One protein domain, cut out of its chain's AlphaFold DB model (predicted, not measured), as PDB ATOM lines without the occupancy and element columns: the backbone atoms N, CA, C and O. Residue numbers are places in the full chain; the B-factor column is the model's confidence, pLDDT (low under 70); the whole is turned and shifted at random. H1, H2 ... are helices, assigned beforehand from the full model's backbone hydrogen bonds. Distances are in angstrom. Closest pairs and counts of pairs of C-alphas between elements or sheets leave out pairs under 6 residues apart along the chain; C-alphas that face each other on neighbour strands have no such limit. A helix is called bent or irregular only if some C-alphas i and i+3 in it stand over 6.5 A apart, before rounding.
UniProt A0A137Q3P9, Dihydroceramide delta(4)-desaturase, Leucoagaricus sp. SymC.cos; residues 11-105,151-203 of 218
ATOM      1  N   MET A  11     219.162 134.857 153.296       84.69
ATOM      2  CA  MET A  11     219.175 136.131 154.007       84.69
ATOM      3  C   MET A  11     217.761 136.707 154.030       84.69
ATOM      4  O   MET A  11     217.252 137.187 153.018       84.69
ATOM      5  N   GLY A  12     217.119 136.670 155.189       82.31
ATOM      6  CA  GLY A  12     215.768 137.179 155.351       82.31
ATOM      7  C   GLY A  12     215.302 137.112 156.794       82.31
ATOM      8  O   GLY A  12     216.047 136.729 157.691       82.31
ATOM      9  N   TYR A  13     214.053 137.507 157.007       81.75
ATOM     10  CA  TYR A  13     213.420 137.409 158.314       81.75
ATOM     11  C   TYR A  13     212.947 135.981 158.567       81.75
ATOM     12  O   TYR A  13     212.289 135.393 157.712       81.75
ATOM     13  N   GLU A  14     213.212 135.475 159.768       87.75
ATOM     14  CA  GLU A  14     212.608 134.246 160.277       87.75
ATOM     15  C   GLU A  14     211.284 134.594 160.991       87.75
ATOM     16  O   GLU A  14     211.308 135.131 162.107       87.75
ATOM     17  N   PRO A  15     210.111 134.358 160.369       86.44
ATOM     18  CA  PRO A  15     208.822 134.745 160.945       86.44
ATOM     19  C   PRO A  15     208.478 133.980 162.230       86.44
ATOM     20  O   PRO A  15     207.709 134.491 163.053       86.44
ATOM     21  N   LEU A  16     209.037 132.783 162.441       92.62
ATOM     22  CA  LEU A  16     208.726 131.962 163.611       92.62
ATOM     23  C   LEU A  16     209.374 132.477 164.899       92.62
ATOM     24  O   LEU A  16     208.850 132.198 165.979       92.62
ATOM     25  N   THR A  17     210.444 133.277 164.809       92.56
ATOM     26  CA  THR A  17     211.194 133.779 165.974       92.56
ATOM     27  C   THR A  17     210.291 134.453 167.000       92.56
ATOM     28  O   THR A  17     210.427 134.209 168.195       92.56
ATOM     29  N   THR A  18     209.313 135.247 166.552       93.00
ATOM     30  CA  THR A  18     208.378 135.921 167.467       93.00
ATOM     31  C   THR A  18     207.583 134.907 168.291       93.00
ATOM     32  O   THR A  18     207.533 135.011 169.515       93.00
ATOM     33  N   TYR A  19     206.998 133.897 167.646       95.81
ATOM     34  CA  TYR A  19     206.186 132.882 168.322       95.81
ATOM     35  C   TYR A  19     207.021 131.984 169.234       95.81
ATOM     36  O   TYR A  19     206.575 131.648 170.331       95.81
ATOM     37  N   ILE A  20     208.240 131.643 168.809       97.25
ATOM     38  CA  ILE A  20     209.189 130.875 169.619       97.25
ATOM     39  C   ILE A  20     209.531 131.652 170.891       97.25
ATOM     40  O   ILE A  20     209.411 131.094 171.978       97.25
ATOM     41  N   VAL A  21     209.850 132.946 170.787       97.88
ATOM     42  CA  VAL A  21     210.120 133.799 171.957       97.88
ATOM     43  C   VAL A  21     208.943 133.786 172.934       97.88
ATOM     44  O   VAL A  21     209.147 133.545 174.122       97.88
ATOM     45  N   PHE A  22     207.708 133.979 172.459       98.25
ATOM     46  CA  PHE A  22     206.528 133.906 173.330       98.25
ATOM     47  C   PHE A  22     206.382 132.539 174.007       98.25
ATOM     48  O   PHE A  22     206.134 132.482 175.213       98.25
ATOM     49  N   GLY A  23     206.575 131.449 173.262       98.62
ATOM     50  CA  GLY A  23     206.505 130.091 173.800       98.62
ATOM     51  C   GLY A  23     207.572 129.810 174.858       98.62
ATOM     52  O   GLY A  23     207.263 129.253 175.911       98.62
ATOM     53  N   VAL A  24     208.815 130.235 174.621       98.69
ATOM     54  CA  VAL A  24     209.940 129.993 175.536       98.69
ATOM     55  C   VAL A  24     209.841 130.866 176.791       98.69
ATOM     56  O   VAL A  24     210.062 130.361 177.892       98.69
ATOM     57  N   VAL A  25     209.420 132.131 176.670       98.75
ATOM     58  CA  VAL A  25     209.135 132.988 177.839       98.75
ATOM     59  C   VAL A  25     208.003 132.396 178.682       98.75
ATOM     60  O   VAL A  25     208.126 132.302 179.904       98.75
ATOM     61  N   ALA A  26     206.922 131.934 178.045       98.75
ATOM     62  CA  ALA A  26     205.820 131.282 178.748       98.75
ATOM     63  C   ALA A  26     206.267 129.990 179.453       98.75
ATOM     64  O   ALA A  26     205.887 129.766 180.602       98.75
ATOM     65  N   LEU A  27     207.106 129.172 178.807       98.81
ATOM     66  CA  LEU A  27     207.694 127.972 179.409       98.81
ATOM     67  C   LEU A  27     208.517 128.317 180.656       98.81
ATOM     68  O   LEU A  27     208.322 127.697 181.700       98.81
ATOM     69  N   GLN A  28     209.402 129.312 180.564       98.75
ATOM     70  CA  GLN A  28     210.233 129.746 181.688       98.75
ATOM     71  C   GLN A  28     209.385 130.197 182.882       98.75
ATOM     72  O   GLN A  28     209.614 129.741 184.004       98.75
ATOM     73  N   ILE A  29     208.373 131.039 182.647       98.62
ATOM     74  CA  ILE A  29     207.452 131.500 183.697       98.62
ATOM     75  C   ILE A  29     206.650 130.325 184.275       98.62
ATOM     76  O   ILE A  29     206.493 130.220 185.490       98.62
ATOM     77  N   ALA A  30     206.155 129.415 183.434       98.62
ATOM     78  CA  ALA A  30     205.383 128.267 183.898       98.62
ATOM     79  C   ALA A  30     206.218 127.350 184.803       98.62
ATOM     80  O   ALA A  30     205.772 126.994 185.893       98.62
ATOM     81  N   VAL A  31     207.439 126.994 184.392       98.69
ATOM     82  CA  VAL A  31     208.325 126.129 185.187       98.69
ATOM     83  C   VAL A  31     208.707 126.803 186.501       98.69
ATOM     84  O   VAL A  31     208.623 126.172 187.555       98.69
ATOM     85  N   SER A  32     209.063 128.086 186.465       98.44
ATOM     86  CA  SER A  32     209.472 128.835 187.654       98.44
ATOM     87  C   SER A  32     208.338 128.943 188.686       98.44
ATOM     88  O   SER A  32     208.547 128.671 189.873       98.44
ATOM     89  N   VAL A  33     207.110 129.219 188.231       98.31
ATOM     90  CA  VAL A  33     205.898 129.241 189.066       98.31
ATOM     91  C   VAL A  33     205.548 127.853 189.601       98.31
ATOM     92  O   VAL A  33     205.169 127.732 190.766       98.31
ATOM     93  N   LEU A  34     205.690 126.789 188.805       98.56
ATOM     94  CA  LEU A  34     205.450 125.419 189.273       98.56
ATOM     95  C   LEU A  34     206.453 125.015 190.361       98.56
ATOM     96  O   LEU A  34     206.042 124.469 191.385       98.56
ATOM     97  N   LEU A  35     207.739 125.337 190.194       98.50
ATOM     98  CA  LEU A  35     208.758 125.110 191.224       98.50
ATOM     99  C   LEU A  35     208.400 125.817 192.538       98.50
ATOM    100  O   LEU A  35     208.504 125.214 193.607       98.50
ATOM    101  N   ALA A  36     207.924 127.063 192.461       97.94
ATOM    102  CA  ALA A  36     207.465 127.812 193.629       97.94
ATOM    103  C   ALA A  36     206.208 127.199 194.266       97.94
ATOM    104  O   ALA A  36     206.176 126.979 195.478       97.94
ATOM    105  N   LYS A  37     205.198 126.860 193.453       97.94
ATOM    106  CA  LYS A  37     203.932 126.253 193.892       97.94
ATOM    107  C   LYS A  37     204.145 124.931 194.631       97.94
ATOM    108  O   LYS A  37     203.446 124.658 195.600       97.94
ATOM    109  N   TYR A  38     205.097 124.118 194.179       98.00
ATOM    110  CA  TYR A  38     205.453 122.852 194.822       98.00
ATOM    111  C   TYR A  38     206.544 122.998 195.894       98.00
ATOM    112  O   TYR A  38     207.087 121.994 196.353       98.00
ATOM    113  N   HIS A  39     206.864 124.228 196.315       96.56
ATOM    114  CA  HIS A  39     207.844 124.534 197.363       96.56
ATOM    115  C   HIS A  39     209.221 123.890 197.132       96.56
ATOM    116  O   HIS A  39     209.926 123.520 198.079       96.56
ATOM    117  N   VAL A  40     209.626 123.762 195.866       97.75
ATOM    118  CA  VAL A  40     210.931 123.216 195.509       97.75
ATOM    119  C   VAL A  40     211.999 124.221 195.926       97.75
ATOM    120  O   VAL A  40     212.045 125.355 195.450       97.75
ATOM    121  N   LYS A  41     212.872 123.808 196.845       95.88
ATOM    122  CA  LYS A  41     213.984 124.644 197.304       95.88
ATOM    123  C   LYS A  41     215.019 124.770 196.190       95.88
ATOM    124  O   LYS A  41     215.413 123.766 195.604       95.88
ATOM    125  N   TRP A  42     215.529 125.978 195.986       93.62
ATOM    126  CA  TRP A  42     216.669 126.275 195.111       93.62
ATOM    127  C   TRP A  42     217.911 125.396 195.341       93.62
ATOM    128  O   TRP A  42     218.595 125.031 194.396       93.62
ATOM    129  N   SER A  43     218.169 124.988 196.586       93.75
ATOM    130  CA  SER A  43     219.269 124.084 196.940       93.75
ATOM    131  C   SER A  43     218.984 122.605 196.657       93.75
ATOM    132  O   SER A  43     219.842 121.758 196.896       93.75
ATOM    133  N   SER A  44     217.777 122.258 196.201       97.62
ATOM    134  CA  SER A  44     217.426 120.869 195.916       97.62
ATOM    135  C   SER A  44     218.035 120.401 194.588       97.62
ATOM    136  O   SER A  44     218.052 121.166 193.621       97.62
ATOM    137  N   PRO A  45     218.453 119.127 194.479       97.88
ATOM    138  CA  PRO A  45     218.936 118.573 193.214       97.88
ATOM    139  C   PRO A  45     217.915 118.695 192.079       97.88
ATOM    140  O   PRO A  45     218.285 118.993 190.949       97.88
ATOM    141  N   LEU A  46     216.621 118.525 192.387       98.00
ATOM    142  CA  LEU A  46     215.539 118.672 191.413       98.00
ATOM    143  C   LEU A  46     215.527 120.069 190.786       98.00
ATOM    144  O   LEU A  46     215.425 120.192 189.568       98.00
ATOM    145  N   PHE A  47     215.657 121.114 191.606       98.56
ATOM    146  CA  PHE A  47     215.716 122.486 191.116       98.56
ATOM    147  C   PHE A  47     216.906 122.691 190.182       98.56
ATOM    148  O   PHE A  47     216.726 123.196 189.079       98.56
ATOM    149  N   ILE A  48     218.100 122.264 190.602       98.38
ATOM    150  CA  ILE A  48     219.328 122.429 189.817       98.38
ATOM    151  C   ILE A  48     219.219 121.700 188.476       98.38
ATOM    152  O   ILE A  48     219.545 122.282 187.446       98.38
ATOM    153  N   ILE A  49     218.694 120.471 188.460       98.38
ATOM    154  CA  ILE A  49     218.490 119.698 187.227       98.38
ATOM    155  C   ILE A  49     217.507 120.407 186.288       98.38
ATOM    156  O   ILE A  49     217.774 120.512 185.094       98.38
ATOM    157  N   LEU A  50     216.386 120.918 186.802       98.56
ATOM    158  CA  LEU A  50     215.390 121.602 185.972       98.56
ATOM    159  C   LEU A  50     215.887 122.965 185.471       98.56
ATOM    160  O   LEU A  50     215.641 123.313 184.316       98.56
ATOM    161  N   ALA A  51     216.612 123.714 186.303       98.50
ATOM    162  CA  ALA A  51     217.275 124.954 185.907       98.50
ATOM    163  C   ALA A  51     218.380 124.701 184.872       98.50
ATOM    164  O   ALA A  51     218.574 125.514 183.982       98.50
ATOM    165  N   TYR A  52     219.070 123.564 184.938       98.38
ATOM    166  CA  TYR A  52     220.081 123.187 183.957       98.38
ATOM    167  C   TYR A  52     219.457 122.755 182.628       98.38
ATOM    168  O   TYR A  52     219.678 123.386 181.601       98.38
ATOM    169  N   VAL A  53     218.639 121.699 182.653       98.38
ATOM    170  CA  VAL A  53     218.147 121.030 181.441       98.38
ATOM    171  C   VAL A  53     217.106 121.877 180.721       98.38
ATOM    172  O   VAL A  53     217.217 122.101 179.519       98.38
ATOM    173  N   ILE A  54     216.083 122.345 181.442       98.62
ATOM    174  CA  ILE A  54     215.007 123.141 180.840       98.62
ATOM    175  C   ILE A  54     215.423 124.605 180.807       98.62
ATOM    176  O   ILE A  54     215.356 125.242 179.760       98.62
ATOM    177  N   GLY A  55     215.861 125.118 181.955       98.56
ATOM    178  CA  GLY A  55     216.250 126.510 182.131       98.56
ATOM    179  C   GLY A  55     217.402 126.936 181.231       98.56
ATOM    180  O   GLY A  55     217.241 127.843 180.422       98.56
ATOM    181  N   GLY A  56     218.537 126.244 181.319       98.12
ATOM    182  CA  GLY A  56     219.731 126.513 180.522       98.12
ATOM    183  C   GLY A  56     219.446 126.455 179.026       98.12
ATOM    184  O   GLY A  56     219.761 127.399 178.308       98.12
ATOM    185  N   THR A  57     218.767 125.407 178.554       98.31
ATOM    186  CA  THR A  57     218.382 125.282 177.136       98.31
ATOM    187  C   THR A  57     217.456 126.414 176.679       98.31
ATOM    188  O   THR A  57     217.672 127.010 175.623       98.31
ATOM    189  N   ALA A  58     216.426 126.736 177.464       98.50
ATOM    190  CA  ALA A  58     215.466 127.784 177.130       98.50
ATOM    191  C   ALA A  58     216.099 129.183 177.155       98.50
ATOM    192  O   ALA A  58     215.896 129.959 176.223       98.50
ATOM    193  N   ASN A  59     216.908 129.504 178.167       98.00
ATOM    194  CA  ASN A  59     217.589 130.795 178.226       98.00
ATOM    195  C   ASN A  59     218.655 130.911 177.143       98.00
ATOM    196  O   ASN A  59     218.812 131.988 176.584       98.00
ATOM    197  N   HIS A  60     219.307 129.814 176.759       96.75
ATOM    198  CA  HIS A  60     220.204 129.824 175.612       96.75
ATOM    199  C   HIS A  60     219.462 130.167 174.309       96.75
ATOM    200  O   HIS A  60     219.927 130.991 173.525       96.75
ATOM    201  N   ASN A  61     218.266 129.601 174.107       97.19
ATOM    202  CA  ASN A  61     217.404 129.985 172.989       97.19
ATOM    203  C   ASN A  61     217.046 131.480 173.030       97.19
ATOM    204  O   ASN A  61     217.148 132.152 172.007       97.19
ATOM    205  N   LEU A  62     216.679 132.017 174.199       97.69
ATOM    206  CA  LEU A  62     216.367 133.442 174.349       97.69
ATOM    207  C   LEU A  62     217.592 134.338 174.133       97.69
ATOM    208  O   LEU A  62     217.450 135.414 173.555       97.69
ATOM    209  N   PHE A  63     218.785 133.892 174.535       95.25
ATOM    210  CA  PHE A  63     220.032 134.608 174.281       95.25
ATOM    211  C   PHE A  63     220.282 134.755 172.785       95.25
ATOM    212  O   PHE A  63     220.499 135.872 172.312       95.25
ATOM    213  N   LEU A  64     220.144 133.659 172.039       93.06
ATOM    214  CA  LEU A  64     220.277 133.671 170.586       93.06
ATOM    215  C   LEU A  64     219.143 134.457 169.905       93.06
ATOM    216  O   LEU A  64     219.371 135.195 168.950       93.06
ATOM    217  N   ALA A  65     217.914 134.372 170.419       94.69
ATOM    218  CA  ALA A  65     216.811 135.171 169.901       94.69
ATOM    219  C   ALA A  65     217.090 136.674 170.071       94.69
ATOM    220  O   ALA A  65     216.898 137.441 169.133       94.69
ATOM    221  N   ILE A  66     217.586 137.110 171.233       95.12
ATOM    222  CA  ILE A  66     217.994 138.504 171.466       95.12
ATOM    223  C   ILE A  66     219.148 138.892 170.534       95.12
ATOM    224  O   ILE A  66     219.111 139.985 169.955       95.12
ATOM    225  N   HIS A  67     220.125 138.002 170.348       90.69
ATOM    226  CA  HIS A  67     221.226 138.186 169.403       90.69
ATOM    227  C   HIS A  67     220.707 138.528 168.003       90.69
ATOM    228  O   HIS A  67     221.014 139.597 167.476       90.69
ATOM    229  N   GLU A  68     219.795 137.720 167.470       87.00
ATOM    230  CA  GLU A  68     219.172 137.965 166.168       87.00
ATOM    231  C   GLU A  68     218.294 139.229 166.157       87.00
ATOM    232  O   GLU A  68     218.466 140.131 165.335       87.00
ATOM    233  N   ILE A  69     217.355 139.360 167.097       88.44
ATOM    234  CA  ILE A  69     216.348 140.435 167.107       88.44
ATOM    235  C   ILE A  69     216.989 141.830 167.194       88.44
ATOM    236  O   ILE A  69     216.483 142.797 166.606       88.44
ATOM    237  N   THR A  70     218.089 141.966 167.938       75.62
ATOM    238  CA  THR A  70     218.753 143.262 168.148       75.62
ATOM    239  C   THR A  70     219.399 143.817 166.876       75.62
ATOM    240  O   THR A  70     219.432 145.050 166.696       75.62
ATOM    241  N   VAL A  71     219.808 142.939 165.954       69.19
ATOM    242  CA  VAL A  71     220.258 143.298 164.601       69.19
ATOM    243  C   VAL A  71     219.100 143.917 163.813       69.19
ATOM    244  O   VAL A  71     219.237 145.012 163.260       69.19
ATOM    245  N   TRP A  72     217.914 143.310 163.895       61.47
ATOM    246  CA  TRP A  72     216.696 143.709 163.170       61.47
ATOM    247  C   TRP A  72     215.861 144.810 163.850       61.47
ATOM    248  O   TRP A  72     214.785 145.172 163.384       61.47
ATOM    249  N   GLN A  73     216.372 145.392 164.937       70.56
ATOM    250  CA  GLN A  73     215.826 146.568 165.629       70.56
ATOM    251  C   GLN A  73     214.436 146.419 166.279       70.56
ATOM    252  O   GLN A  73     213.884 147.429 166.727       70.56
ATOM    253  N   ASN A  74     213.889 145.209 166.448       86.06
ATOM    254  CA  ASN A  74     212.667 145.022 167.243       86.06
ATOM    255  C   ASN A  74     212.991 145.021 168.750       86.06
ATOM    256  O   ASN A  74     213.008 143.994 169.429       86.06
ATOM    257  N   LYS A  75     213.272 146.219 169.273       88.19
ATOM    258  CA  LYS A  75     213.694 146.436 170.666       88.19
ATOM    259  C   LYS A  75     212.674 145.914 171.677       88.19
ATOM    260  O   LYS A  75     213.067 145.411 172.722       88.19
ATOM    261  N   THR A  76     211.383 146.010 171.369       92.56
ATOM    262  CA  THR A  76     210.313 145.558 172.264       92.56
ATOM    263  C   THR A  76     210.322 144.042 172.417       92.56
ATOM    264  O   THR A  76     210.272 143.552 173.542       92.56
ATOM    265  N   LEU A  77     210.448 143.298 171.312       95.12
ATOM    266  CA  LEU A  77     210.533 141.839 171.371       95.12
ATOM    267  C   LEU A  77     211.817 141.376 172.075       95.12
ATOM    268  O   LEU A  77     211.762 140.435 172.858       95.12
ATOM    269  N   ALA A  78     212.945 142.067 171.869       95.81
ATOM    270  CA  ALA A  78     214.187 141.767 172.587       95.81
ATOM    271  C   ALA A  78     214.052 141.986 174.105       95.81
ATOM    272  O   ALA A  78     214.486 141.148 174.887       95.81
ATOM    273  N   ILE A  79     213.404 143.077 174.538       96.62
ATOM    274  CA  ILE A  79     213.120 143.321 175.963       96.62
ATOM    275  C   ILE A  79     212.179 142.248 176.521       96.62
ATOM    276  O   ILE A  79     212.396 141.768 177.629       96.62
ATOM    277  N   PHE A  80     211.166 141.841 175.755       97.56
ATOM    278  CA  PHE A  80     210.251 140.776 176.161       97.56
ATOM    279  C   PHE A  80     210.965 139.420 176.314       97.56
ATOM    280  O   PHE A  80     210.784 138.737 177.319       97.56
ATOM    281  N   ALA A  81     211.838 139.062 175.367       97.81
ATOM    282  CA  ALA A  81     212.682 137.869 175.451       97.81
ATOM    283  C   ALA A  81     213.644 137.903 176.654       97.81
ATOM    284  O   ALA A  81     214.050 136.857 177.148       97.81
ATOM    285  N   ASN A  82     213.995 139.095 177.143       98.00
ATOM    286  CA  ASN A  82     214.894 139.288 178.277       98.00
ATOM    287  C   ASN A  82     214.189 139.094 179.637       98.00
ATOM    288  O   ASN A  82     214.871 138.954 180.647       98.00
ATOM    289  N   LEU A  83     212.853 139.074 179.702       98.44
ATOM    290  CA  LEU A  83     212.125 139.021 180.979       98.44
ATOM    291  C   LEU A  83     212.477 137.808 181.867       98.44
ATOM    292  O   LEU A  83     212.708 138.024 183.053       98.44
ATOM    293  N   PRO A  84     212.564 136.559 181.367       98.00
ATOM    294  CA  PRO A  84     212.850 135.398 182.214       98.00
ATOM    295  C   PRO A  84     214.354 135.126 182.414       98.00
ATOM    296  O   PRO A  84     214.739 134.016 182.778       98.00
ATOM    297  N   THR A  85     215.233 136.100 182.158       96.81
ATOM    298  CA  THR A  85     216.682 135.917 182.366       96.81
ATOM    299  C   THR A  85     217.165 136.459 183.714       96.81
ATOM    300  O   THR A  85     218.280 136.139 184.130       96.81
ATOM    301  N   GLY A  86     216.349 137.275 184.394       95.31
ATOM    302  CA  GLY A  86     216.653 137.890 185.694       95.31
ATOM    303  C   GLY A  86     217.721 138.991 185.665       95.31
ATOM    304  O   GLY A  86     218.110 139.501 186.712       95.31
ATOM    305  N   ILE A  87     218.258 139.329 184.484       95.44
ATOM    306  CA  ILE A  87     219.300 140.352 184.317       95.44
ATOM    307  C   ILE A  87     219.008 141.164 183.047       95.44
ATOM    308  O   ILE A  87     218.941 140.582 181.960       95.44
ATOM    309  N   PRO A  88     218.858 142.500 183.129       95.44
ATOM    310  CA  PRO A  88     218.625 143.336 181.955       95.44
ATOM    311  C   PRO A  88     219.905 143.497 181.137       95.44
ATOM    312  O   PRO A  88     220.843 144.163 181.575       95.44
ATOM    313  N   TYR A  89     219.938 142.929 179.933       94.25
ATOM    314  CA  TYR A  89     221.123 143.002 179.073       94.25
ATOM    315  C   TYR A  89     220.810 143.251 177.592       94.25
ATOM    316  O   TYR A  89     221.679 143.749 176.877       94.25
ATOM    317  N   ALA A  90     219.587 142.989 177.118       94.38
ATOM    318  CA  ALA A  90     219.235 143.055 175.697       94.38
ATOM    319  C   ALA A  90     219.551 144.413 175.040       94.38
ATOM    320  O   ALA A  90     219.995 144.468 173.892       94.38
ATOM    321  N   ALA A  91     219.353 145.521 175.760       93.31
ATOM    322  CA  ALA A  91     219.661 146.858 175.248       93.31
ATOM    323  C   ALA A  91     221.172 147.121 175.114       93.31
ATOM    324  O   ALA A  91     221.590 147.716 174.117       93.31
ATOM    325  N   ALA A  92     221.972 146.670 176.086       92.25
ATOM    326  CA  ALA A  92     223.428 146.841 176.094       92.25
ATOM    327  C   ALA A  92     224.120 145.897 175.100       92.25
ATOM    328  O   ALA A  92     225.083 146.288 174.431       92.25
ATOM    329  N   PHE A  93     223.580 144.679 174.972       92.00
ATOM    330  CA  PHE A  93     224.085 143.614 174.113       92.00
ATOM    331  C   PHE A  93     224.350 144.113 172.697       92.00
ATOM    332  O   PHE A  93     225.449 143.950 172.185       92.00
ATOM    333  N   LYS A  94     223.382 144.819 172.097       88.44
ATOM    334  CA  LYS A  94     223.458 145.265 170.702       88.44
ATOM    335  C   LYS A  94     224.771 145.970 170.356       88.44
ATOM    336  O   LYS A  94     225.331 145.721 169.291       88.44
ATOM    337  N   LYS A  95     225.214 146.911 171.192       89.69
ATOM    338  CA  LYS A  95     226.407 147.702 170.877       89.69
ATOM    339  C   LYS A  95     227.681 146.878 171.075       89.69
ATOM    340  O   LYS A  95     228.514 146.920 170.179       89.69
ATOM    341  N   TYR A  96     227.792 146.110 172.160       92.06
ATOM    342  CA  TYR A  96     228.952 145.235 172.373       92.06
ATOM    343  C   TYR A  96     229.057 144.180 171.273       92.06
ATOM    344  O   TYR A  96     230.109 144.032 170.675       92.06
ATOM    345  N   HIS A  97     227.939 143.559 170.908       90.88
ATOM    346  CA  HIS A  97     227.853 142.578 169.832       90.88
ATOM    347  C   HIS A  97     228.298 143.126 168.463       90.88
ATOM    348  O   HIS A  97     229.044 142.480 167.731       90.88
ATOM    349  N   ILE A  98     227.883 144.349 168.103       89.25
ATOM    350  CA  ILE A  98     228.349 144.995 166.862       89.25
ATOM    351  C   ILE A  98     229.846 145.315 166.937       89.25
ATOM    352  O   ILE A  98     230.534 145.194 165.926       89.25
ATOM    353  N   GLU A  99     230.341 145.772 168.089       91.69
ATOM    354  CA  GLU A  99     231.768 146.050 168.281       91.69
ATOM    355  C   GLU A  99     232.598 144.767 168.159       91.69
ATOM    356  O   GLU A  99     233.556 144.774 167.392       91.69
ATOM    357  N   HIS A 100     232.164 143.674 168.790       91.19
ATOM    358  CA  HIS A 100     232.761 142.344 168.681       91.19
ATOM    359  C   HIS A 100     232.862 141.882 167.219       91.19
ATOM    360  O   HIS A 100     233.955 141.668 166.712       91.19
ATOM    361  N   HIS A 101     231.760 141.858 166.462       88.06
ATOM    362  CA  HIS A 101     231.823 141.420 165.059       88.06
ATOM    363  C   HIS A 101     232.594 142.365 164.129       88.06
ATOM    364  O   HIS A 101     233.075 141.944 163.076       88.06
ATOM    365  N   LYS A 102     232.671 143.658 164.457       89.31
ATOM    366  CA  LYS A 102     233.346 144.652 163.613       89.31
ATOM    367  C   LYS A 102     234.845 144.751 163.895       89.31
ATOM    368  O   LYS A 102     235.599 145.092 162.985       89.31
ATOM    369  N   PHE A 103     235.250 144.513 165.135       90.38
ATOM    370  CA  PHE A 103     236.612 144.686 165.634       90.38
ATOM    371  C   PHE A 103     237.082 143.425 166.367       90.38
ATOM    372  O   PHE A 103     237.729 143.526 167.405       90.38
ATOM    373  N   LEU A 104     236.722 142.259 165.826       85.69
ATOM    374  CA  LEU A 104     237.021 140.947 166.394       85.69
ATOM    375  C   LEU A 104     238.513 140.831 166.728       85.69
ATOM    376  O   LEU A 104     239.358 141.241 165.925       85.69
ATOM    377  N   GLY A 105     238.825 140.375 167.941       85.38
ATOM    378  CA  GLY A 105     240.209 140.199 168.389       85.38
ATOM    379  C   GLY A 105     240.977 141.504 168.667       85.38
ATOM    380  O   GLY A 105     242.163 141.463 169.005       85.38
ATOM    381  N   LEU A 151     224.727 155.097 178.732       93.81
ATOM    382  CA  LEU A 151     223.344 154.653 178.871       93.81
ATOM    383  C   LEU A 151     222.398 155.524 178.039       93.81
ATOM    384  O   LEU A 151     222.584 156.728 177.873       93.81
ATOM    385  N   THR A 152     221.346 154.896 177.529       93.88
ATOM    386  CA  THR A 152     220.321 155.522 176.683       93.88
ATOM    387  C   THR A 152     218.937 155.185 177.223       93.88
ATOM    388  O   THR A 152     218.794 154.277 178.041       93.88
ATOM    389  N   SER A 153     217.894 155.850 176.725       93.62
ATOM    390  CA  SER A 153     216.503 155.535 177.086       93.62
ATOM    391  C   SER A 153     216.143 154.056 176.885       93.62
ATOM    392  O   SER A 153     215.392 153.499 177.679       93.62
ATOM    393  N   GLY A 154     216.725 153.393 175.878       92.44
ATOM    394  CA  GLY A 154     216.535 151.958 175.651       92.44
ATOM    395  C   GLY A 154     217.094 151.083 176.775       92.44
ATOM    396  O   GLY A 154     216.462 150.095 177.139       92.44
ATOM    397  N   HIS A 155     218.228 151.472 177.366       95.00
ATOM    398  CA  HIS A 155     218.792 150.783 178.529       95.00
ATOM    399  C   HIS A 155     217.866 150.912 179.734       95.00
ATOM    400  O   HIS A 155     217.519 149.909 180.348       95.00
ATOM    401  N   PHE A 156     217.399 152.130 180.023       96.50
ATOM    402  CA  PHE A 156     216.479 152.366 181.136       96.50
ATOM    403  C   PHE A 156     215.156 151.617 180.966       96.50
ATOM    404  O   PHE A 156     214.667 151.041 181.932       96.50
ATOM    405  N   LEU A 157     214.607 151.561 179.748       96.50
ATOM    406  CA  LEU A 157     213.390 150.797 179.473       96.50
ATOM    407  C   LEU A 157     213.594 149.294 179.706       96.50
ATOM    408  O   LEU A 157     212.744 148.652 180.315       96.50
ATOM    409  N   ASN A 158     214.717 148.735 179.248       96.69
ATOM    410  CA  ASN A 158     215.028 147.322 179.453       96.69
ATOM    411  C   ASN A 158     215.242 146.994 180.936       96.69
ATOM    412  O   ASN A 158     214.675 146.011 181.411       96.69
ATOM    413  N   ILE A 159     216.001 147.827 181.657       97.75
ATOM    414  CA  ILE A 159     216.214 147.702 183.104       97.75
ATOM    415  C   ILE A 159     214.876 147.746 183.835       97.75
ATOM    416  O   ILE A 159     214.580 146.848 184.617       97.75
ATOM    417  N   LEU A 160     214.044 148.749 183.547       98.38
ATOM    418  CA  LEU A 160     212.743 148.894 184.186       98.38
ATOM    419  C   LEU A 160     211.844 147.683 183.916       98.38
ATOM    420  O   LEU A 160     211.238 147.173 184.850       98.38
ATOM    421  N   ALA A 161     211.769 147.210 182.671       98.25
ATOM    422  CA  ALA A 161     210.913 146.085 182.306       98.25
ATOM    423  C   ALA A 161     211.331 144.779 183.000       98.25
ATOM    424  O   ALA A 161     210.482 144.098 183.575       98.25
ATOM    425  N   VAL A 162     212.628 144.451 182.982       98.50
ATOM    426  CA  VAL A 162     213.145 143.229 183.618       98.50
ATOM    427  C   VAL A 162     213.008 143.322 185.134       98.50
ATOM    428  O   VAL A 162     212.395 142.444 185.724       98.50
ATOM    429  N   LEU A 163     213.439 144.423 185.761       98.44
ATOM    430  CA  LEU A 163     213.331 144.571 187.217       98.44
ATOM    431  C   LEU A 163     211.879 144.630 187.704       98.44
ATOM    432  O   LEU A 163     211.579 144.111 188.775       98.44
ATOM    433  N   ALA A 164     210.961 145.227 186.937       98.50
ATOM    434  CA  ALA A 164     209.539 145.198 187.268       98.50
ATOM    435  C   ALA A 164     208.966 143.776 187.171       98.50
ATOM    436  O   ALA A 164     208.199 143.374 188.044       98.50
ATOM    437  N   SER A 165     209.358 143.007 186.150       98.38
ATOM    438  CA  SER A 165     208.977 141.596 186.001       98.38
ATOM    439  C   SER A 165     209.546 140.731 187.130       98.38
ATOM    440  O   SER A 165     208.806 139.970 187.753       98.38
ATOM    441  N   ASP A 166     210.829 140.896 187.452       98.44
ATOM    442  CA  ASP A 166     211.510 140.186 188.538       98.44
ATOM    443  C   ASP A 166     210.889 140.517 189.899       98.44
ATOM    444  O   ASP A 166     210.634 139.631 190.715       98.44
ATOM    445  N   TYR A 167     210.572 141.791 190.139       98.56
ATOM    446  CA  TYR A 167     209.878 142.217 191.350       98.56
ATOM    447  C   TYR A 167     208.457 141.638 191.426       98.56
ATOM    448  O   TYR A 167     208.045 141.136 192.475       98.56
ATOM    449  N   ALA A 168     207.708 141.660 190.322       98.44
ATOM    450  CA  ALA A 168     206.365 141.090 190.267       98.44
ATOM    451  C   ALA A 168     206.385 139.578 190.538       98.44
ATOM    452  O   ALA A 168     205.624 139.092 191.372       98.44
ATOM    453  N   ILE A 169     207.284 138.822 189.901       97.88
ATOM    454  CA  ILE A 169     207.346 137.372 190.117       97.88
ATOM    455  C   ILE A 169     207.829 137.034 191.533       97.88
ATOM    456  O   ILE A 169     207.284 136.127 192.161       97.88
ATOM    457  N   TYR A 170     208.776 137.808 192.074       97.75
ATOM    458  CA  TYR A 170     209.256 137.647 193.445       97.75
ATOM    459  C   TYR A 170     208.151 137.894 194.476       97.75
ATOM    460  O   TYR A 170     207.979 137.126 195.421       97.75
ATOM    461  N   THR A 171     207.376 138.964 194.306       98.12
ATOM    462  CA  THR A 171     206.300 139.313 195.245       98.12
ATOM    463  C   THR A 171     205.135 138.328 195.188       98.12
ATOM    464  O   THR A 171     204.545 138.032 196.226       98.12
ATOM    465  N   LEU A 172     204.832 137.777 194.010       97.75
ATOM    466  CA  LEU A 172     203.747 136.809 193.831       97.75
ATOM    467  C   LEU A 172     204.118 135.382 194.270       97.75
ATOM    468  O   LEU A 172     203.243 134.640 194.716       97.75
ATOM    469  N   PHE A 173     205.388 134.983 194.146       97.19
ATOM    470  CA  PHE A 173     205.804 133.575 194.262       97.19
ATOM    471  C   PHE A 173     207.077 133.352 195.100       97.19
ATOM    472  O   PHE A 173     207.616 132.244 195.118       97.19
ATOM    473  N   SER A 174     207.539 134.369 195.835       95.38
ATOM    474  CA  SER A 174     208.786 134.362 196.615       95.38
ATOM    475  C   SER A 174     210.052 134.256 195.743       95.38
ATOM    476  O   SER A 174     210.036 134.541 194.551       95.38
ATOM    477  N   SER A 175     211.189 133.881 196.332       96.94
ATOM    478  CA  SER A 175     212.495 133.891 195.661       96.94
ATOM    479  C   SER A 175     212.688 132.783 194.624       96.94
ATOM    480  O   SER A 175     213.515 132.943 193.728       96.94
ATOM    481  N   THR A 176     211.949 131.671 194.714       97.62
ATOM    482  CA  THR A 176     212.185 130.479 193.880       97.62
ATOM    483  C   THR A 176     212.176 130.774 192.374       97.62
ATOM    484  O   THR A 176     213.120 130.342 191.707       97.62
ATOM    485  N   PRO A 177     211.208 131.522 191.805       98.00
ATOM    486  CA  PRO A 177     211.213 131.798 190.371       98.00
ATOM    487  C   PRO A 177     212.373 132.679 189.917       98.00
ATOM    488  O   PRO A 177     212.977 132.404 188.885       98.00
ATOM    489  N   LEU A 178     212.723 133.697 190.709       98.19
ATOM    490  CA  LEU A 178     213.850 134.572 190.398       98.19
ATOM    491  C   LEU A 178     215.167 133.789 190.419       98.19
ATOM    492  O   LEU A 178     215.976 133.907 189.503       98.19
ATOM    493  N   MET A 179     215.353 132.913 191.412       98.38
ATOM    494  CA  MET A 179     216.518 132.027 191.435       98.38
ATOM    495  C   MET A 179     216.537 131.084 190.232       98.38
ATOM    496  O   MET A 179     217.614 130.774 189.730       98.38
ATOM    497  N   TYR A 180     215.372 130.637 189.755       98.75
ATOM    498  CA  TYR A 180     215.296 129.779 188.576       98.75
ATOM    499  C   TYR A 180     215.769 130.532 187.333       98.75
ATOM    500  O   TYR A 180     216.613 130.004 186.612       98.75
ATOM    501  N   PHE A 181     215.326 131.774 187.125       98.56
ATOM    502  CA  PHE A 181     215.802 132.617 186.021       98.56
ATOM    503  C   PHE A 181     217.317 132.851 186.079       98.56
ATOM    504  O   PHE A 181     218.007 132.648 185.081       98.56
ATOM    505  N   LEU A 182     217.858 133.182 187.257       98.12
ATOM    506  CA  LEU A 182     219.293 133.436 187.428       98.12
ATOM    507  C   LEU A 182     220.153 132.186 187.183       98.12
ATOM    508  O   LEU A 182     221.157 132.265 186.475       98.12
ATOM    509  N   PHE A 183     219.761 131.023 187.717       98.31
ATOM    510  CA  PHE A 183     220.483 129.766 187.477       98.31
ATOM    511  C   PHE A 183     220.383 129.329 186.012       98.31
ATOM    512  O   PHE A 183     221.375 128.892 185.432       98.31
ATOM    513  N   SER A 184     219.208 129.493 185.400       98.38
ATOM    514  CA  SER A 184     218.986 129.200 183.981       98.38
ATOM    515  C   SER A 184     219.900 130.044 183.094       98.38
ATOM    516  O   SER A 184     220.584 129.503 182.228       98.38
ATOM    517  N   SER A 185     219.993 131.351 183.357       97.62
ATOM    518  CA  SER A 185     220.914 132.261 182.661       97.62
ATOM    519  C   SER A 185     222.380 131.903 182.892       97.62
ATOM    520  O   SER A 185     223.170 131.925 181.948       97.62
ATOM    521  N   PHE A 186     222.742 131.537 184.128       97.31
ATOM    522  CA  PHE A 186     224.104 131.121 184.447       97.31
ATOM    523  C   PHE A 186     224.526 129.905 183.614       97.31
ATOM    524  O   PHE A 186     225.571 129.943 182.965       97.31
ATOM    525  N   PHE A 187     223.699 128.854 183.584       97.06
ATOM    526  CA  PHE A 187     223.991 127.654 182.800       97.06
ATOM    527  C   PHE A 187     223.965 127.927 181.295       97.06
ATOM    528  O   PHE A 187     224.884 127.508 180.600       97.06
ATOM    529  N   ALA A 188     222.978 128.678 180.798       96.38
ATOM    530  CA  ALA A 188     222.821 128.984 179.375       96.38
ATOM    531  C   ALA A 188     224.071 129.598 178.723       96.38
ATOM    532  O   ALA A 188     224.336 129.323 177.552       96.38
ATOM    533  N   GLY A 189     224.813 130.422 179.469       92.44
ATOM    534  CA  GLY A 189     226.039 131.078 179.007       92.44
ATOM    535  C   GLY A 189     227.340 130.521 179.592       92.44
ATOM    536  O   GLY A 189     228.377 131.158 179.444       92.44
ATOM    537  N   SER A 190     227.294 129.392 180.305       93.62
ATOM    538  CA  SER A 190     228.476 128.788 180.937       93.62
ATOM    539  C   SER A 190     228.569 127.294 180.612       93.62
ATOM    540  O   SER A 190     228.493 126.919 179.448       93.62
ATOM    541  N   LEU A 191     228.733 126.410 181.605       92.19
ATOM    542  CA  LEU A 191     228.853 124.972 181.370       92.19
ATOM    543  C   LEU A 191     227.517 124.347 180.928       92.19
ATOM    544  O   LEU A 191     226.804 123.762 181.738       92.19
ATOM    545  N   HIS A 192     227.186 124.424 179.643       94.19
ATOM    546  CA  HIS A 192     225.999 123.800 179.055       94.19
ATOM    547  C   HIS A 192     226.279 123.395 177.600       94.19
ATOM    548  O   HIS A 192     226.958 124.144 176.902       94.19
ATOM    549  N   PRO A 193     225.752 122.263 177.088       91.56
ATOM    550  CA  PRO A 193     226.035 121.819 175.720       91.56
ATOM    551  C   PRO A 193     225.759 122.883 174.649       91.56
ATOM    552  O   PRO A 193     226.560 123.061 173.739       91.56
ATOM    553  N   CYS A 194     224.670 123.645 174.789       90.69
ATOM    554  CA  CYS A 194     224.351 124.734 173.859       90.69
ATOM    555  C   CYS A 194     225.386 125.878 173.890       90.69
ATOM    556  O   CYS A 194     225.656 126.500 172.868       90.69
ATOM    557  N   ALA A 195     226.027 126.128 175.034       87.88
ATOM    558  CA  ALA A 195     227.063 127.152 175.178       87.88
ATOM    559  C   ALA A 195     228.409 126.755 174.542       87.88
ATOM    560  O   ALA A 195     229.312 127.580 174.470       87.88
ATOM    561  N   GLY A 196     228.551 125.525 174.029       82.19
ATOM    562  CA  GLY A 196     229.784 125.070 173.381       82.19
ATOM    563  C   GLY A 196     230.208 125.911 172.169       82.19
ATOM    564  O   GLY A 196     231.394 125.962 171.868       82.19
ATOM    565  N   HIS A 197     229.280 126.621 171.516       77.50
ATOM    566  CA  HIS A 197     229.589 127.502 170.380       77.50
ATOM    567  C   HIS A 197     230.594 128.613 170.732       77.50
ATOM    568  O   HIS A 197     231.423 128.960 169.896       77.50
ATOM    569  N   PHE A 198     230.616 129.088 171.985       76.38
ATOM    570  CA  PHE A 198     231.599 130.078 172.427       76.38
ATOM    571  C   PHE A 198     233.038 129.603 172.236       76.38
ATOM    572  O   PHE A 198     233.916 130.408 171.943       76.38
ATOM    573  N   ILE A 199     233.275 128.296 172.365       72.38
ATOM    574  CA  ILE A 199     234.592 127.707 172.153       72.38
ATOM    575  C   ILE A 199     234.995 127.879 170.676       72.38
ATOM    576  O   ILE A 199     236.103 128.314 170.402       72.38
ATOM    577  N   ALA A 200     234.095 127.653 169.719       65.75
ATOM    578  CA  ALA A 200     234.400 127.859 168.297       65.75
ATOM    579  C   ALA A 200     234.585 129.312 167.866       65.75
ATOM    580  O   ALA A 200     235.319 129.576 166.919       65.75
ATOM    581  N   GLU A 201     233.870 130.231 168.505       66.88
ATOM    582  CA  GLU A 201     233.820 131.625 168.064       66.88
ATOM    583  C   GLU A 201     234.875 132.508 168.743       66.88
ATOM    584  O   GLU A 201     235.255 133.527 168.178       66.88
ATOM    585  N   HIS A 202     235.361 132.125 169.932       71.50
ATOM    586  CA  HIS A 202     236.178 133.005 170.785       71.50
ATOM    587  C   HIS A 202     237.565 132.448 171.114       71.50
ATOM    588  O   HIS A 202     238.267 132.978 171.977       71.50
ATOM    589  N   TYR A 203     237.969 131.360 170.465       73.75
ATOM    590  CA  TYR A 203     239.270 130.754 170.693       73.75
ATOM    591  C   TYR A 203     239.934 130.429 169.355       73.75
ATOM    592  O   TYR A 203     239.293 130.046 168.382       73.75
TER     593      TYR A 203
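What this domain is: This is residues 11 to 105 and 151 to 203 of the 218 residues of the protein "Dihydroceramide delta(4)-desaturase" of Leucoagaricus sp. SymC.cos (UniProt A0A137Q3P9). Four helices, H1, H2, H3 and H5, make a bundle, helices packed side by side, with H2 and H3 nearest the middle, and H6 crosses H1, H2 and H5 at steep tilts. H4 and H7 lie farthest from the middle, apart from each other, and H7 touches H2 alone. The 148 printed residues have seven named helices, H1 to H7 in order along the chain, and no named strand; the class is all helix, and the helix packing is mostly crossed. The whole is compact, with a radius of gyration of the C-alphas of 15.5 A and spans of 46 by 34 by 29 A.

How they stand to each other: H2, residues 45 to 71, is the longest helix, with a kink of 33 degrees near residue 56. It is a hub together with H3, residues 75 to 85, each touching five helices. The two form a hairpin, opposite ways at a shallow tilt of 13 degrees; H2 touches H3 with residues 59 to 70 alone, and the closest C-alphas, of Ile 66 and Ala 78, are 5.1 A apart. H1, residues 16 to 37, forms a hairpin with H2 at a shallow tilt of 27 degrees, opposite ways, closest at the C-alphas of Val 24 and Ala 58, 6.2 A. H6, residues 175 to 188, touches H2 at a steep tilt of 64 degrees; the closest C-alphas, of Gly 56 and Ala 188, are 4.1 A apart. H5, residues 153 to 173, touches H3 at a tilt of 36 degrees, only just steep, with the C-alphas of Leu 83 and Val 162 closest, 5.1 A. H4, residues 90 to 102, touches H3 about perpendicular, at 74 degrees, with its residues 90 to 91 alone; the closest C-alphas, of Ala 78 and Ala 90, are 6.1 A apart. H7, residues 193 to 202, only just touches H2, with 3 pairs of C-alphas within 8 A, the closest those of His 60 and Cys 194, 6.8 A. Every O i to N i+4 pair is within hydrogen-bond range in H1, H5 and H6; the counts are 21 of 23 in H2, 5 of 7 in H3, 6 of 9 in H4 and 2 of 6 in H7, where 5 of 7 O i to N i+3 pairs are within range.

Where its parts are: H1 begins at C-alpha 16, (208.726, 131.962, 163.611), and is 31.2 A long. H2 is 37.8 A long and H5 29.9 A. H3 is irregular, with C-alphas 81 and 84 7.2 A apart; H7 is only just irregular, with C-alphas 194 and 197 6.9 A apart. H7 ends at C-alpha 202, (236.178, 133.005, 170.785).

The domain as a whole: The two C-alphas farthest apart, of Tyr 38 and Phe 103, are 48.0 A apart. Residues 106 to 150 are not printed, and C-alphas 105 and 151 are 24.6 A apart across the cut. Of the links printed whole, H1 to H2 is short, the others are tight. Mean pLDDT of the printed part is 93.4; residues 71 to 72 and 200 to 201 are under 70.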